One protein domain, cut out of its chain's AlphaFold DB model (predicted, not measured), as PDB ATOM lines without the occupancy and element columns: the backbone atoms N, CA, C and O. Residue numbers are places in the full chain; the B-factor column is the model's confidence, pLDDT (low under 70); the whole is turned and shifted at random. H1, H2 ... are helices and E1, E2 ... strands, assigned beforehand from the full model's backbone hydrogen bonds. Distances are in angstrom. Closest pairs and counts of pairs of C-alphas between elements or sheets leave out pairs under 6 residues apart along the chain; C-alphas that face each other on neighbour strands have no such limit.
ATOM      1  N   ARG A   4      11.640 -14.291   3.770       65.19
ATOM      2  CA  ARG A   4      10.198 -14.126   3.529       65.19
ATOM      3  C   ARG A   4       9.500 -13.332   4.638       65.19
ATOM      4  O   ARG A   4       8.637 -12.508   4.327       65.19
ATOM      5  N   LEU A   5       9.837 -13.595   5.903       70.94
ATOM      6  CA  LEU A   5       9.275 -12.871   7.047       70.94
ATOM      7  C   LEU A   5       9.792 -11.437   7.054       70.94
ATOM      8  O   LEU A   5       8.976 -10.522   7.088       70.94
ATOM      9  N   LEU A   6      11.101 -11.255   6.868       74.31
ATOM     10  CA  LEU A   6      11.757  -9.953   6.746       74.31
ATOM     11  C   LEU A   6      11.128  -9.080   5.646       74.31
ATOM     12  O   LEU A   6      10.720  -7.948   5.894       74.31
ATOM     13  N   LYS A   7      10.927  -9.624   4.438       72.81
ATOM     14  CA  LYS A   7      10.285  -8.895   3.327       72.81
ATOM     15  C   LYS A   7       8.828  -8.513   3.617       72.81
ATOM     16  O   LYS A   7       8.347  -7.503   3.106       72.81
ATOM     17  N   LYS A   8       8.091  -9.323   4.389       69.19
ATOM     18  CA  LYS A   8       6.707  -9.014   4.808       69.19
ATOM     19  C   LYS A   8       6.692  -7.899   5.855       69.19
ATOM     20  O   LYS A   8       5.901  -6.970   5.741       69.19
ATOM     21  N   ALA A   9       7.591  -8.005   6.820       67.62
ATOM     22  CA  ALA A   9       7.866  -7.046   7.876       67.62
ATOM     23  C   ALA A   9       8.177  -5.633   7.348       67.62
ATOM     24  O   ALA A   9       7.634  -4.649   7.840       67.62
ATOM     25  N   LEU A  10       9.000  -5.555   6.301       69.94
ATOM     26  CA  LEU A  10       9.441  -4.312   5.660       69.94
ATOM     27  C   LEU A  10       8.428  -3.731   4.657       69.94
ATOM     28  O   LEU A  10       8.713  -2.724   4.017       69.94
ATOM     29  N   GLN A  11       7.273  -4.384   4.470       69.94
ATOM     30  CA  GLN A  11       6.220  -3.980   3.526       69.94
ATOM     31  C   GLN A  11       6.727  -3.697   2.096       69.94
ATOM     32  O   GLN A  11       6.185  -2.849   1.385       69.94
ATOM     33  N   LEU A  12       7.755  -4.428   1.644       70.81
ATOM     34  CA  LEU A  12       8.330  -4.219   0.316       70.81
ATOM     35  C   LEU A  12       7.300  -4.522  -0.782       70.81
ATOM     36  O   LEU A  12       6.726  -5.615  -0.836       70.81
ATOM     37  N   GLN A  13       7.108  -3.547  -1.678       67.50
ATOM     38  CA  GLN A  13       6.193  -3.619  -2.828       67.50
ATOM     39  C   GLN A  13       6.570  -4.759  -3.788       67.50
ATOM     40  O   GLN A  13       5.700  -5.453  -4.311       67.50
ATOM     41  N   ARG A  14       7.877  -4.974  -3.993       73.19
ATOM     42  CA  ARG A  14       8.449  -6.063  -4.791       73.19
ATOM     43  C   ARG A  14       9.423  -6.872  -3.943       73.19
ATOM     44  O   ARG A  14      10.119  -6.317  -3.100       73.19
ATOM     45  N   LYS A  15       9.424  -8.192  -4.137       76.00
ATOM     46  CA  LYS A  15      10.101  -9.160  -3.255       76.00
ATOM     47  C   LYS A  15      11.156 -10.007  -3.965       76.00
ATOM     48  O   LYS A  15      11.717 -10.902  -3.331       76.00
ATOM     49  N   ASP A  16      11.421  -9.752  -5.244       83.69
ATOM     50  CA  ASP A  16      12.572 -10.315  -5.954       83.69
ATOM     51  C   ASP A  16      13.893  -9.779  -5.376       83.69
ATOM     52  O   ASP A  16      13.907  -8.796  -4.626       83.69
ATOM     53  N   GLU A  17      14.993 -10.469  -5.670       78.94
ATOM     54  CA  GLU A  17      16.320 -10.159  -5.125       78.94
ATOM     55  C   GLU A  17      16.778  -8.756  -5.512       78.94
ATOM     56  O   GLU A  17      17.091  -7.966  -4.628       78.94
ATOM     57  N   LEU A  18      16.691  -8.403  -6.799       84.31
ATOM     58  CA  LEU A  18      17.091  -7.086  -7.291       84.31
ATOM     59  C   LEU A  18      16.347  -5.962  -6.565       84.31
ATOM     60  O   LEU A  18      16.973  -5.042  -6.044       84.31
ATOM     61  N   SER A  19      15.017  -6.043  -6.484       83.75
ATOM     62  CA  SER A  19      14.218  -5.029  -5.788       83.75
ATOM     63  C   SER A  19      14.557  -4.943  -4.296       83.75
ATOM     64  O   SER A  19      14.553  -3.853  -3.728       83.75
ATOM     65  N   THR A  20      14.868  -6.080  -3.664       83.88
ATOM     66  CA  THR A  20      15.241  -6.145  -2.243       83.88
ATOM     67  C   THR A  20      16.593  -5.478  -1.994       83.88
ATOM     68  O   THR A  20      16.706  -4.626  -1.119       83.88
ATOM     69  N   THR A  21      17.594  -5.800  -2.810       86.56
ATOM     70  CA  THR A  21      18.928  -5.193  -2.758       86.56
ATOM     71  C   THR A  21      18.863  -3.693  -3.056       86.56
ATOM     72  O   THR A  21      19.452  -2.882  -2.340       86.56
ATOM     73  N   MET A  22      18.080  -3.285  -4.060       87.56
ATOM     74  CA  MET A  22      17.907  -1.874  -4.421       87.56
ATOM     75  C   MET A  22      17.188  -1.048  -3.350       87.56
ATOM     76  O   MET A  22      17.437   0.157  -3.263       87.56
ATOM     77  N   ALA A  23      16.351  -1.666  -2.508       87.56
ATOM     78  CA  ALA A  23      15.672  -0.980  -1.405       87.56
ATOM     79  C   ALA A  23      16.651  -0.362  -0.390       87.56
ATOM     80  O   ALA A  23      16.298   0.598   0.291       87.56
ATOM     81  N   VAL A  24      17.883  -0.877  -0.333       90.00
ATOM     82  CA  VAL A  24      18.985  -0.367   0.500       90.00
ATOM     83  C   VAL A  24      20.191   0.062  -0.335       90.00
ATOM     84  O   VAL A  24      21.317   0.065   0.144       90.00
ATOM     85  N   ARG A  25      19.976   0.412  -1.612       91.94
ATOM     86  CA  ARG A  25      21.037   0.862  -2.538       91.94
ATOM     87  C   ARG A  25      22.189  -0.136  -2.708       91.94
ATOM     88  O   ARG A  25      23.312   0.276  -2.978       91.94
ATOM     89  N   ALA A  26      21.907  -1.428  -2.559       93.06
ATOM     90  CA  ALA A  26      22.901  -2.498  -2.540       93.06
ATOM     91  C   ALA A  26      23.982  -2.358  -1.453       93.06
ATOM     92  O   ALA A  26      25.002  -3.031  -1.541       93.06
ATOM     93  N   ALA A  27      23.765  -1.516  -0.438       94.62
ATOM     94  CA  ALA A  27      24.723  -1.332   0.638       94.62
ATOM     95  C   ALA A  27      24.866  -2.612   1.474       94.62
ATOM     96  O   ALA A  27      23.880  -3.287   1.793       94.62
ATOM     97  N   CYS A  28      26.097  -2.902   1.876       94.81
ATOM     98  CA  CYS A  28      26.468  -4.015   2.743       94.81
ATOM     99  C   CYS A  28      27.203  -3.492   3.986       94.81
ATOM    100  O   CYS A  28      27.615  -2.335   4.045       94.81
ATOM    101  N   ILE A  29      27.371  -4.347   4.998       96.25
ATOM    102  CA  ILE A  29      28.244  -4.041   6.148       96.25
ATOM    103  C   ILE A  29      29.721  -4.179   5.758       96.25
ATOM    104  O   ILE A  29      30.557  -3.375   6.155       96.25
ATOM    105  N   THR A  30      30.033  -5.175   4.933       96.25
ATOM    106  CA  THR A  30      31.401  -5.623   4.644       96.25
ATOM    107  C   THR A  30      32.133  -4.802   3.578       96.25
ATOM    108  O   THR A  30      33.274  -5.109   3.240       96.25
ATOM    109  N   ASP A  31      31.513  -3.763   3.028       96.00
ATOM    110  CA  ASP A  31      32.138  -2.865   2.060       96.00
ATOM    111  C   ASP A  31      31.475  -1.477   2.063       96.00
ATOM    112  O   ASP A  31      30.500  -1.221   2.779       96.00
ATOM    113  N   ASN A  32      32.040  -0.551   1.289       95.25
ATOM    114  CA  ASN A  32      31.477   0.775   1.059       95.25
ATOM    115  C   ASN A  32      30.979   1.012  -0.374       95.25
ATOM    116  O   ASN A  32      30.835   2.167  -0.796       95.25
ATOM    117  N   TYR A  33      30.708  -0.056  -1.121       94.12
ATOM    118  CA  TYR A  33      30.107   0.033  -2.441       94.12
ATOM    119  C   TYR A  33      28.588   0.184  -2.308       94.12
ATOM    120  O   TYR A  33      27.933  -0.428  -1.469       94.12
ATOM    121  N   TRP A  34      28.013   1.063  -3.124       95.06
ATOM    122  CA  TRP A  34      26.575   1.310  -3.142       95.06
ATOM    123  C   TRP A  34      26.159   1.910  -4.482       95.06
ATOM    124  O   TRP A  34      26.972   2.472  -5.219       95.06
ATOM    125  N   ILE A  35      24.873   1.800  -4.797       93.88
ATOM    126  CA  ILE A  35      24.302   2.329  -6.033       93.88
ATOM    127  C   ILE A  35      23.777   3.739  -5.781       93.88
ATOM    128  O   ILE A  35      22.725   3.930  -5.163       93.88
ATOM    129  N   LYS A  36      24.499   4.720  -6.323       93.25
ATOM    130  CA  LYS A  36      24.065   6.113  -6.407       93.25
ATOM    131  C   LYS A  36      23.270   6.343  -7.690       93.25
ATOM    132  O   LYS A  36      23.703   5.917  -8.758       93.25
ATOM    133  N   LEU A  37      22.121   7.013  -7.595       90.81
ATOM    134  CA  LEU A  37      21.370   7.431  -8.779       90.81
ATOM    135  C   LEU A  37      21.777   8.842  -9.190       90.81
ATOM    136  O   LEU A  37      21.983   9.700  -8.334       90.81
ATOM    137  N   ASP A  38      21.768   9.114 -10.494       89.81
ATOM    138  CA  ASP A  38      22.071  10.441 -11.057       89.81
ATOM    139  C   ASP A  38      21.174  11.559 -10.497       89.81
ATOM    140  O   ASP A  38      21.514  12.739 -10.548       89.81
ATOM    141  N   THR A  39      20.011  11.194  -9.957       88.19
ATOM    142  CA  THR A  39      19.010  12.116  -9.420       88.19
ATOM    143  C   THR A  39      19.218  12.496  -7.957       88.19
ATOM    144  O   THR A  39      18.512  13.385  -7.484       88.19
ATOM    145  N   ASP A  40      20.098  11.819  -7.210       86.75
ATOM    146  CA  ASP A  40      20.248  12.053  -5.770       86.75
ATOM    147  C   ASP A  40      21.626  12.603  -5.358       86.75
ATOM    148  O   ASP A  40      22.675  12.310  -5.929       86.75
ATOM    149  N   ALA A  41      21.609  13.472  -4.342       92.25
ATOM    150  CA  ALA A  41      22.801  14.083  -3.757       92.25
ATOM    151  C   ALA A  41      23.371  13.256  -2.591       92.25
ATOM    152  O   ALA A  41      24.216  13.755  -1.849       92.25
ATOM    153  N   LEU A  42      22.913  12.008  -2.425       92.75
ATOM    154  CA  LEU A  42      23.280  11.163  -1.293       92.75
ATOM    155  C   LEU A  42      24.782  10.859  -1.293       92.75
ATOM    156  O   LEU A  42      25.453  10.789  -2.336       92.75
ATOM    157  N   THR A  43      25.300  10.673  -0.089       93.50
ATOM    158  CA  THR A  43      26.658  10.221   0.203       93.50
ATOM    159  C   THR A  43      26.622   8.824   0.819       93.50
ATOM    160  O   THR A  43      25.577   8.355   1.267       93.50
ATOM    161  N   TYR A  44      27.779   8.156   0.897       92.69
ATOM    162  CA  TYR A  44      27.870   6.871   1.600       92.69
ATOM    163  C   TYR A  44      27.438   6.987   3.077       92.69
ATOM    164  O   TYR A  44      26.808   6.088   3.623       92.69
ATOM    165  N   GLU A  45      27.722   8.119   3.728       92.88
ATOM    166  CA  GLU A  45      27.357   8.345   5.132       92.88
ATOM    167  C   GLU A  45      25.833   8.414   5.348       92.88
ATOM    168  O   GLU A  45      25.347   8.086   6.434       92.88
ATOM    169  N   ASP A  46      25.076   8.779   4.310       92.19
ATOM    170  CA  ASP A  46      23.612   8.786   4.343       92.19
ATOM    171  C   ASP A  46      23.021   7.375   4.219       92.19
ATOM    172  O   ASP A  46      21.943   7.117   4.754       92.19
ATOM    173  N   ILE A  47      23.721   6.463   3.532       92.50
ATOM    174  CA  ILE A  47      23.226   5.110   3.224       92.50
ATOM    175  C   ILE A  47      23.861   4.005   4.068       92.50
ATOM    176  O   ILE A  47      23.397   2.872   4.037       92.50
ATOM    177  N   ARG A  48      24.929   4.272   4.823       93.06
ATOM    178  CA  ARG A  48      25.517   3.235   5.680       93.06
ATOM    179  C   ARG A  48      24.563   2.875   6.813       93.06
ATOM    180  O   ARG A  48      23.874   3.730   7.374       93.06
ATOM    181  N   PHE A  49      24.561   1.608   7.204       94.19
ATOM    182  CA  PHE A  49      23.718   1.145   8.301       94.19
ATOM    183  C   PHE A  49      24.211   1.674   9.653       94.19
ATOM    184  O   PHE A  49      25.413   1.735   9.928       94.19
ATOM    185  N   LYS A  50      23.255   2.072  10.501       91.31
ATOM    186  CA  LYS A  50      23.499   2.666  11.831       91.31
ATOM    187  C   LYS A  50      22.739   1.951  12.951       91.31
ATOM    188  O   LYS A  50      22.970   2.254  14.115       91.31
ATOM    189  N   THR A  51      21.836   1.033  12.606       90.25
ATOM    190  CA  THR A  51      20.989   0.300  13.551       90.25
ATOM    191  C   THR A  51      20.784  -1.138  13.086       90.25
ATOM    192  O   THR A  51      20.759  -1.419  11.887       90.25
ATOM    193  N   ASP A  52      20.596  -2.040  14.040       90.75
ATOM    194  CA  ASP A  52      20.390  -3.481  13.873       90.75
ATOM    195  C   ASP A  52      18.928  -3.892  14.112       90.75
ATOM    196  O   ASP A  52      18.618  -5.010  14.503       90.75
ATOM    197  N   THR A  53      17.987  -2.980  13.863       86.06
ATOM    198  CA  THR A  53      16.587  -3.094  14.305       86.06
ATOM    199  C   THR A  53      15.875  -4.387  13.870       86.06
ATOM    200  O   THR A  53      14.929  -4.819  14.525       86.06
ATOM    201  N   TYR A  54      16.321  -5.018  12.780       86.62
ATOM    202  CA  TYR A  54      15.727  -6.232  12.210       86.62
ATOM    203  C   TYR A  54      16.542  -7.510  12.478       86.62
ATOM    204  O   TYR A  54      16.164  -8.576  11.987       86.62
ATOM    205  N   SER A  55      17.620  -7.435  13.266       88.94
ATOM    206  CA  SER A  55      18.558  -8.543  13.487       88.94
ATOM    207  C   SER A  55      17.885  -9.776  14.090       88.94
ATOM    208  O   SER A  55      18.076 -10.888  13.603       88.94
ATOM    209  N   ASP A  56      17.060  -9.585  15.127       87.38
ATOM    210  CA  ASP A  56      16.392 -10.681  15.841       87.38
ATOM    211  C   ASP A  56      15.352 -11.370  14.943       87.38
ATOM    212  O   ASP A  56      15.222 -12.592  14.969       87.38
ATOM    213  N   LEU A  57      14.667 -10.613  14.073       86.12
ATOM    214  CA  LEU A  57      13.758 -11.196  13.082       86.12
ATOM    215  C   LEU A  57      14.525 -12.004  12.029       86.12
ATOM    216  O   LEU A  57      14.087 -13.092  11.650       86.12
ATOM    217  N   ALA A  58      15.638 -11.469  11.525       88.12
ATOM    218  CA  ALA A  58      16.444 -12.136  10.507       88.12
ATOM    219  C   ALA A  58      17.073 -13.441  11.030       88.12
ATOM    220  O   ALA A  58      17.126 -14.429  10.284       88.12
ATOM    221  N   LEU A  59      17.469 -13.439  12.310       89.25
ATOM    222  CA  LEU A  59      18.061 -14.567  13.022       89.25
ATOM    223  C   LEU A  59      17.027 -15.611  13.467       89.25
ATOM    224  O   LEU A  59      17.185 -16.767  13.115       89.25
ATOM    225  N   ALA A  60      15.989 -15.233  14.221       84.75
ATOM    226  CA  ALA A  60      15.108 -16.186  14.916       84.75
ATOM    227  C   ALA A  60      13.674 -16.260  14.360       84.75
ATOM    228  O   ALA A  60      12.893 -17.120  14.762       84.75
ATOM    229  N   GLY A  61      13.288 -15.349  13.460       78.38
ATOM    230  CA  GLY A  61      11.957 -15.361  12.844       78.38
ATOM    231  C   GLY A  61      10.809 -14.980  13.789       78.38
ATOM    232  O   GLY A  61       9.647 -15.175  13.432       78.38
ATOM    233  N   ASP A  62      11.116 -14.427  14.964       68.31
ATOM    234  CA  ASP A  62      10.135 -14.049  15.982       68.31
ATOM    235  C   ASP A  62       9.347 -12.792  15.566       68.31
ATOM    236  O   ASP A  62       9.893 -11.695  15.446       68.31
ATOM    237  N   LEU A  63       8.041 -12.964  15.326       61.75
ATOM    238  CA  LEU A  63       7.106 -11.902  14.942       61.75
ATOM    239  C   LEU A  63       6.467 -11.179  16.144       61.75
ATOM    240  O   LEU A  63       5.904 -10.096  15.964       61.75
ATOM    241  N   GLU A  64       6.508 -11.747  17.350       55.53
ATOM    242  CA  GLU A  64       5.879 -11.144  18.533       55.53
ATOM    243  C   GLU A  64       6.733  -9.994  19.071       55.53
ATOM    244  O   GLU A  64       6.220  -8.878  19.230       55.53
ATOM    245  N   VAL A  65       8.049 -10.211  19.199       52.03
ATOM    246  CA  VAL A  65       9.039  -9.150  19.495       52.03
ATOM    247  C   VAL A  65       9.032  -8.067  18.407       52.03
ATOM    248  O   VAL A  65       9.269  -6.884  18.669       52.03
ATOM    249  N   PHE A  66       8.695  -8.463  17.180       58.81
ATOM    250  CA  PHE A  66       8.690  -7.616  15.994       58.81
ATOM    251  C   PHE A  66       7.593  -6.537  15.989       58.81
ATOM    252  O   PHE A  66       7.808  -5.432  15.492       58.81
ATOM    253  N   SER A  67       6.421  -6.826  16.561       54.53
ATOM    254  CA  SER A  67       5.262  -5.918  16.536       54.53
ATOM    255  C   SER A  67       5.425  -4.653  17.393       54.53
ATOM    256  O   SER A  67       4.718  -3.670  17.172       54.53
ATOM    257  N   GLN A  68       6.367  -4.650  18.344       50.56
ATOM    258  CA  GLN A  68       6.508  -3.589  19.350       50.56
ATOM    259  C   GLN A  68       7.645  -2.592  19.059       50.56
ATOM    260  O   GLN A  68       7.696  -1.539  19.689       50.56
ATOM    261  N   ARG A  69       8.565  -2.903  18.129       52.78
ATOM    262  CA  ARG A  69       9.857  -2.198  17.990       52.78
ATOM    263  C   ARG A  69      10.015  -1.299  16.756       52.78
ATOM    264  O   ARG A  69      11.094  -0.741  16.578       52.78
ATOM    265  N   LEU A  70       9.002  -1.141  15.897       55.94
ATOM    266  CA  LEU A  70       9.222  -0.552  14.568       55.94
ATOM    267  C   LEU A  70       8.432   0.708  14.229       55.94
ATOM    268  O   LEU A  70       7.219   0.777  14.414       55.94
ATOM    269  N   ASP A  71       9.144   1.637  13.581       55.81
ATOM    270  CA  ASP A  71       8.592   2.516  12.555       55.81
ATOM    271  C   ASP A  71       8.598   1.744  11.217       55.81
ATOM    272  O   ASP A  71       9.666   1.562  10.624       55.81
ATOM    273  N   PRO A  72       7.440   1.285  10.709       50.72
ATOM    274  CA  PRO A  72       7.349   0.566   9.437       50.72
ATOM    275  C   PRO A  72       7.832   1.373   8.217       50.72
ATOM    276  O   PRO A  72       7.898   0.823   7.120       50.72
ATOM    277  N   ARG A  73       8.185   2.655   8.383       50.94
ATOM    278  CA  ARG A  73       8.796   3.500   7.345       50.94
ATOM    279  C   ARG A  73      10.318   3.340   7.236       50.94
ATOM    280  O   ARG A  73      10.886   3.808   6.255       50.94
ATOM    281  N   SER A  74      10.987   2.684   8.191       62.22
ATOM    282  CA  SER A  74      12.441   2.469   8.162       62.22
ATOM    283  C   SER A  74      12.798   1.123   7.524       62.22
ATOM    284  O   SER A  74      13.249   0.202   8.199       62.22
ATOM    285  N   SER A  75      12.634   1.001   6.205       69.69
ATOM    286  CA  SER A  75      13.006  -0.211   5.452       69.69
ATOM    287  C   SER A  75      14.521  -0.417   5.285       69.69
ATOM    288  O   SER A  75      14.957  -1.354   4.616       69.69
ATOM    289  N   HIS A  76      15.327   0.473   5.864       86.00
ATOM    290  CA  HIS A  76      16.767   0.526   5.688       86.00
ATOM    291  C   HIS A  76      17.485  -0.379   6.696       86.00
ATOM    292  O   HIS A  76      17.700   0.003   7.845       86.00
ATOM    293  N   THR A  77      17.827  -1.597   6.273       90.25
ATOM    294  CA  THR A  77      18.415  -2.620   7.145       90.25
ATOM    295  C   THR A  77      19.477  -3.457   6.421       90.25
ATOM    296  O   THR A  77      19.264  -3.802   5.254       90.25
ATOM    297  N   PRO A  78      20.589  -3.826   7.095       92.56
ATOM    298  CA  PRO A  78      21.634  -4.664   6.494       92.56
ATOM    299  C   PRO A  78      21.147  -6.078   6.159       92.56
ATOM    300  O   PRO A  78      21.752  -6.786   5.359       92.56
ATOM    301  N   GLU A  79      20.015  -6.495   6.723       92.12
ATOM    302  CA  GLU A  79      19.480  -7.839   6.520       92.12
ATOM    303  C   GLU A  79      18.988  -8.095   5.094       92.12
ATOM    304  O   GLU A  79      18.763  -9.241   4.722       92.12
ATOM    305  N   LEU A  80      18.826  -7.061   4.266       89.25
ATOM    306  CA  LEU A  80      18.388  -7.228   2.879       89.25
ATOM    307  C   LEU A  80      19.511  -7.603   1.905       89.25
ATOM    308  O   LEU A  80      19.212  -8.014   0.783       89.25
ATOM    309  N   THR A  81      20.771  -7.491   2.322       88.94
ATOM    310  CA  THR A  81      21.955  -7.806   1.503       88.94
ATOM    311  C   THR A  81      22.793  -8.948   2.078       88.94
ATOM    312  O   THR A  81      23.827  -9.315   1.526       88.94
ATOM    313  N   ASN A  82      22.305  -9.590   3.140       86.81
ATOM    314  CA  ASN A  82      22.907 -10.789   3.704       86.81
ATOM    315  C   ASN A  82      22.761 -11.991   2.746       86.81
ATOM    316  O   ASN A  82      21.657 -12.467   2.479       86.81
ATOM    317  N   ILE A  83      23.891 -12.505   2.255       82.56
ATOM    318  CA  ILE A  83      23.977 -13.666   1.348       82.56
ATOM    319  C   ILE A  83      23.986 -14.998   2.105       82.56
ATOM    320  O   ILE A  83      24.318 -15.020   3.278       82.56
ATOM    321  N   GLY A  84      23.721 -16.135   1.456       80.31
ATOM    322  CA  GLY A  84      23.824 -17.477   2.058       80.31
ATOM    323  C   GLY A  84      22.515 -18.022   2.650       80.31
ATOM    324  O   GLY A  84      21.537 -17.299   2.831       80.31
ATOM    325  N   SER A  85      22.484 -19.328   2.925       79.81
ATOM    326  CA  SER A  85      21.246 -20.068   3.230       79.81
ATOM    327  C   SER A  85      20.825 -20.027   4.703       79.81
ATOM    328  O   SER A  85      19.633 -19.912   4.991       79.81
ATOM    329  N   PHE A  86      21.781 -20.057   5.631       84.19
ATOM    330  CA  PHE A  86      21.530 -20.140   7.075       84.19
ATOM    331  C   PHE A  86      20.905 -18.873   7.667       84.19
ATOM    332  O   PHE A  86      21.035 -17.763   7.137       84.19
ATOM    333  N   GLU A  87      20.173 -19.047   8.758       89.44
ATOM    334  CA  GLU A  87      19.585 -18.010   9.599       89.44
ATOM    335  C   GLU A  87      20.677 -17.147  10.229       89.44
ATOM    336  O   GLU A  87      21.572 -17.644  10.915       89.44
ATOM    337  N   LYS A  88      20.617 -15.843   9.949       92.56
ATOM    338  CA  LYS A  88      21.611 -14.879  10.405       92.56
ATOM    339  C   LYS A  88      21.059 -13.466  10.465       92.56
ATOM    340  O   LYS A  88      20.122 -13.152   9.731       92.56
ATOM    341  N   GLY A  89      21.678 -12.647  11.308       94.44
ATOM    342  CA  GLY A  89      21.361 -11.232  11.467       94.44
ATOM    343  C   GLY A  89      22.563 -10.433  11.964       94.44
ATOM    344  O   GLY A  89      23.330 -10.931  12.789       94.44
ATOM    345  N   TRP A  90      22.740  -9.211  11.473       96.12
ATOM    346  CA  TRP A  90      23.764  -8.285  11.952       96.12
ATOM    347  C   TRP A  90      23.304  -7.598  13.233       96.12
ATOM    348  O   TRP A  90      22.291  -6.910  13.227       96.12
ATOM    349  N   LYS A  91      24.065  -7.738  14.315       95.31
ATOM    350  CA  LYS A  91      23.882  -7.035  15.589       95.31
ATOM    351  C   LYS A  91      24.929  -5.945  15.764       95.31
ATOM    352  O   LYS A  91      26.098  -6.153  15.436       95.31
ATOM    353  N   LEU A  92      24.526  -4.810  16.322       95.31
ATOM    354  CA  LEU A  92      25.423  -3.708  16.656       95.31
ATOM    355  C   LEU A  92      25.657  -3.699  18.170       95.31
ATOM    356  O   LEU A  92      24.785  -3.318  18.945       95.31
ATOM    357  N   VAL A  93      26.847  -4.119  18.598       95.94
ATOM    358  CA  VAL A  93      27.215  -4.242  20.017       95.94
ATOM    359  C   VAL A  93      28.386  -3.315  20.301       95.94
ATOM    360  O   VAL A  93      29.448  -3.464  19.701       95.94
ATOM    361  N   ASP A  94      28.185  -2.339  21.189       94.31
ATOM    362  CA  ASP A  94      29.193  -1.338  21.572       94.31
ATOM    363  C   ASP A  94      29.837  -0.616  20.370       94.31
ATOM    364  O   ASP A  94      31.027  -0.312  20.353       94.31
ATOM    365  N   GLY A  95      29.035  -0.349  19.332       94.06
ATOM    366  CA  GLY A  95      29.480   0.313  18.100       94.06
ATOM    367  C   GLY A  95      30.197  -0.595  17.095       94.06
ATOM    368  O   GLY A  95      30.598  -0.110  16.038       94.06
ATOM    369  N   VAL A  96      30.326  -1.893  17.383       96.81
ATOM    370  CA  VAL A  96      30.933  -2.898  16.500       96.81
ATOM    371  C   VAL A  96      29.851  -3.791  15.904       96.81
ATOM    372  O   VAL A  96      28.938  -4.230  16.605       96.81
ATOM    373  N   TRP A  97      29.945  -4.063  14.603       97.88
ATOM    374  CA  TRP A  97      29.042  -4.979  13.916       97.88
ATOM    375  C   TRP A  97      29.450  -6.433  14.143       97.88
ATOM    376  O   TRP A  97      30.623  -6.786  14.043       97.88
ATOM    377  N   TRP A  98      28.461  -7.277  14.419       98.12
ATOM    378  CA  TRP A  98      28.612  -8.714  14.604       98.12
ATOM    379  C   TRP A  98      27.566  -9.453  13.779       98.12
ATOM    380  O   TRP A  98      26.387  -9.133  13.868       98.12
ATOM    381  N   LEU A  99      27.954 -10.467  13.014       97.38
ATOM    382  CA  LEU A  99      27.012 -11.335  12.319       97.38
ATOM    383  C   LEU A  99      26.661 -12.524  13.218       97.38
ATOM    384  O   LEU A  99      27.478 -13.419  13.428       97.38
ATOM    385  N   SER A 100      25.443 -12.543  13.750       96.62
ATOM    386  CA  SER A 100      24.885 -13.701  14.452       96.62
ATOM    387  C   SER A 100      24.448 -14.760  13.446       96.62
ATOM    388  O   SER A 100      23.789 -14.423  12.465       96.62
ATOM    389  N   LYS A 101      24.743 -16.035  13.708       95.19
ATOM    390  CA  LYS A 101      24.344 -17.189  12.894       95.19
ATOM    391  C   LYS A 101      23.858 -18.330  13.786       95.19
ATOM    392  O   LYS A 101      24.582 -18.744  14.692       95.19
ATOM    393  N   GLN A 102      22.653 -18.836  13.529       94.12
ATOM    394  CA  GLN A 102      22.141 -20.032  14.208       94.12
ATOM    395  C   GLN A 102      22.769 -21.306  13.634       94.12
ATOM    396  O   GLN A 102      23.205 -21.344  12.479       94.12
ATOM    397  N   GLY A 103      22.787 -22.365  14.437       93.31
ATOM    398  CA  GLY A 103      23.243 -23.681  14.008       93.31
ATOM    399  C   GLY A 103      22.927 -24.758  15.037       93.31
ATOM    400  O   GLY A 103      22.588 -24.460  16.181       93.31
TER     401      GLY A 103
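What this domain is: This is residues 4 to 103 of the 299 residues of an uncharacterized protein of Holdemania filiformis DSM 12042 (UniProt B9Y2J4). Little regular structure: mostly loops, with a hairpin of strands E1 and E2 at one side, helix H4 packed on it and H1 on H4. A long loop, residues 23 to 43, reaches the far end. The 100 printed residues run H1 H2 H3 H4 H5 E1 E2, mixed class, 39 in named elements; compact, radius of gyration of the C-alphas 13.4 A, spans 40 by 31 by 26 A.

How they stand to each other: Look first at the hairpin E1, residues 88 to 93, and E2, residues 96 to 102, antiparallel; N 91 and O 98, 2.7 A apart, are within hydrogen-bond range. H4, residues 55 to 60, has 10 pairs of C-alphas within 8 A of E1, the closest those of Ser 55 and Gly 89, 4.4 A apart. H1, residues 4 to 9, touches H4, closest C-alphas Leu 6 and Ala 58, 6.4 A. H2, H3 and H5, residues 17 to 22, 44 to 47 and 65 to 68, touch no helix. In H1, H2 and H4 every O i to N i+4 pair is within hydrogen-bond range; H3 and H5 are too short.

Where its parts are: Find H1's start, C-alpha 4, at (10.198, -14.126, 3.529); E2, 19.4 A long, ends at C-alpha 102, (22.141, -20.032, 14.208).

The domain as a whole: The printed part has no cut; links H2 to H3 and H5 to E1 are long. Residues 62 to 75 are among those with pLDDT under 70.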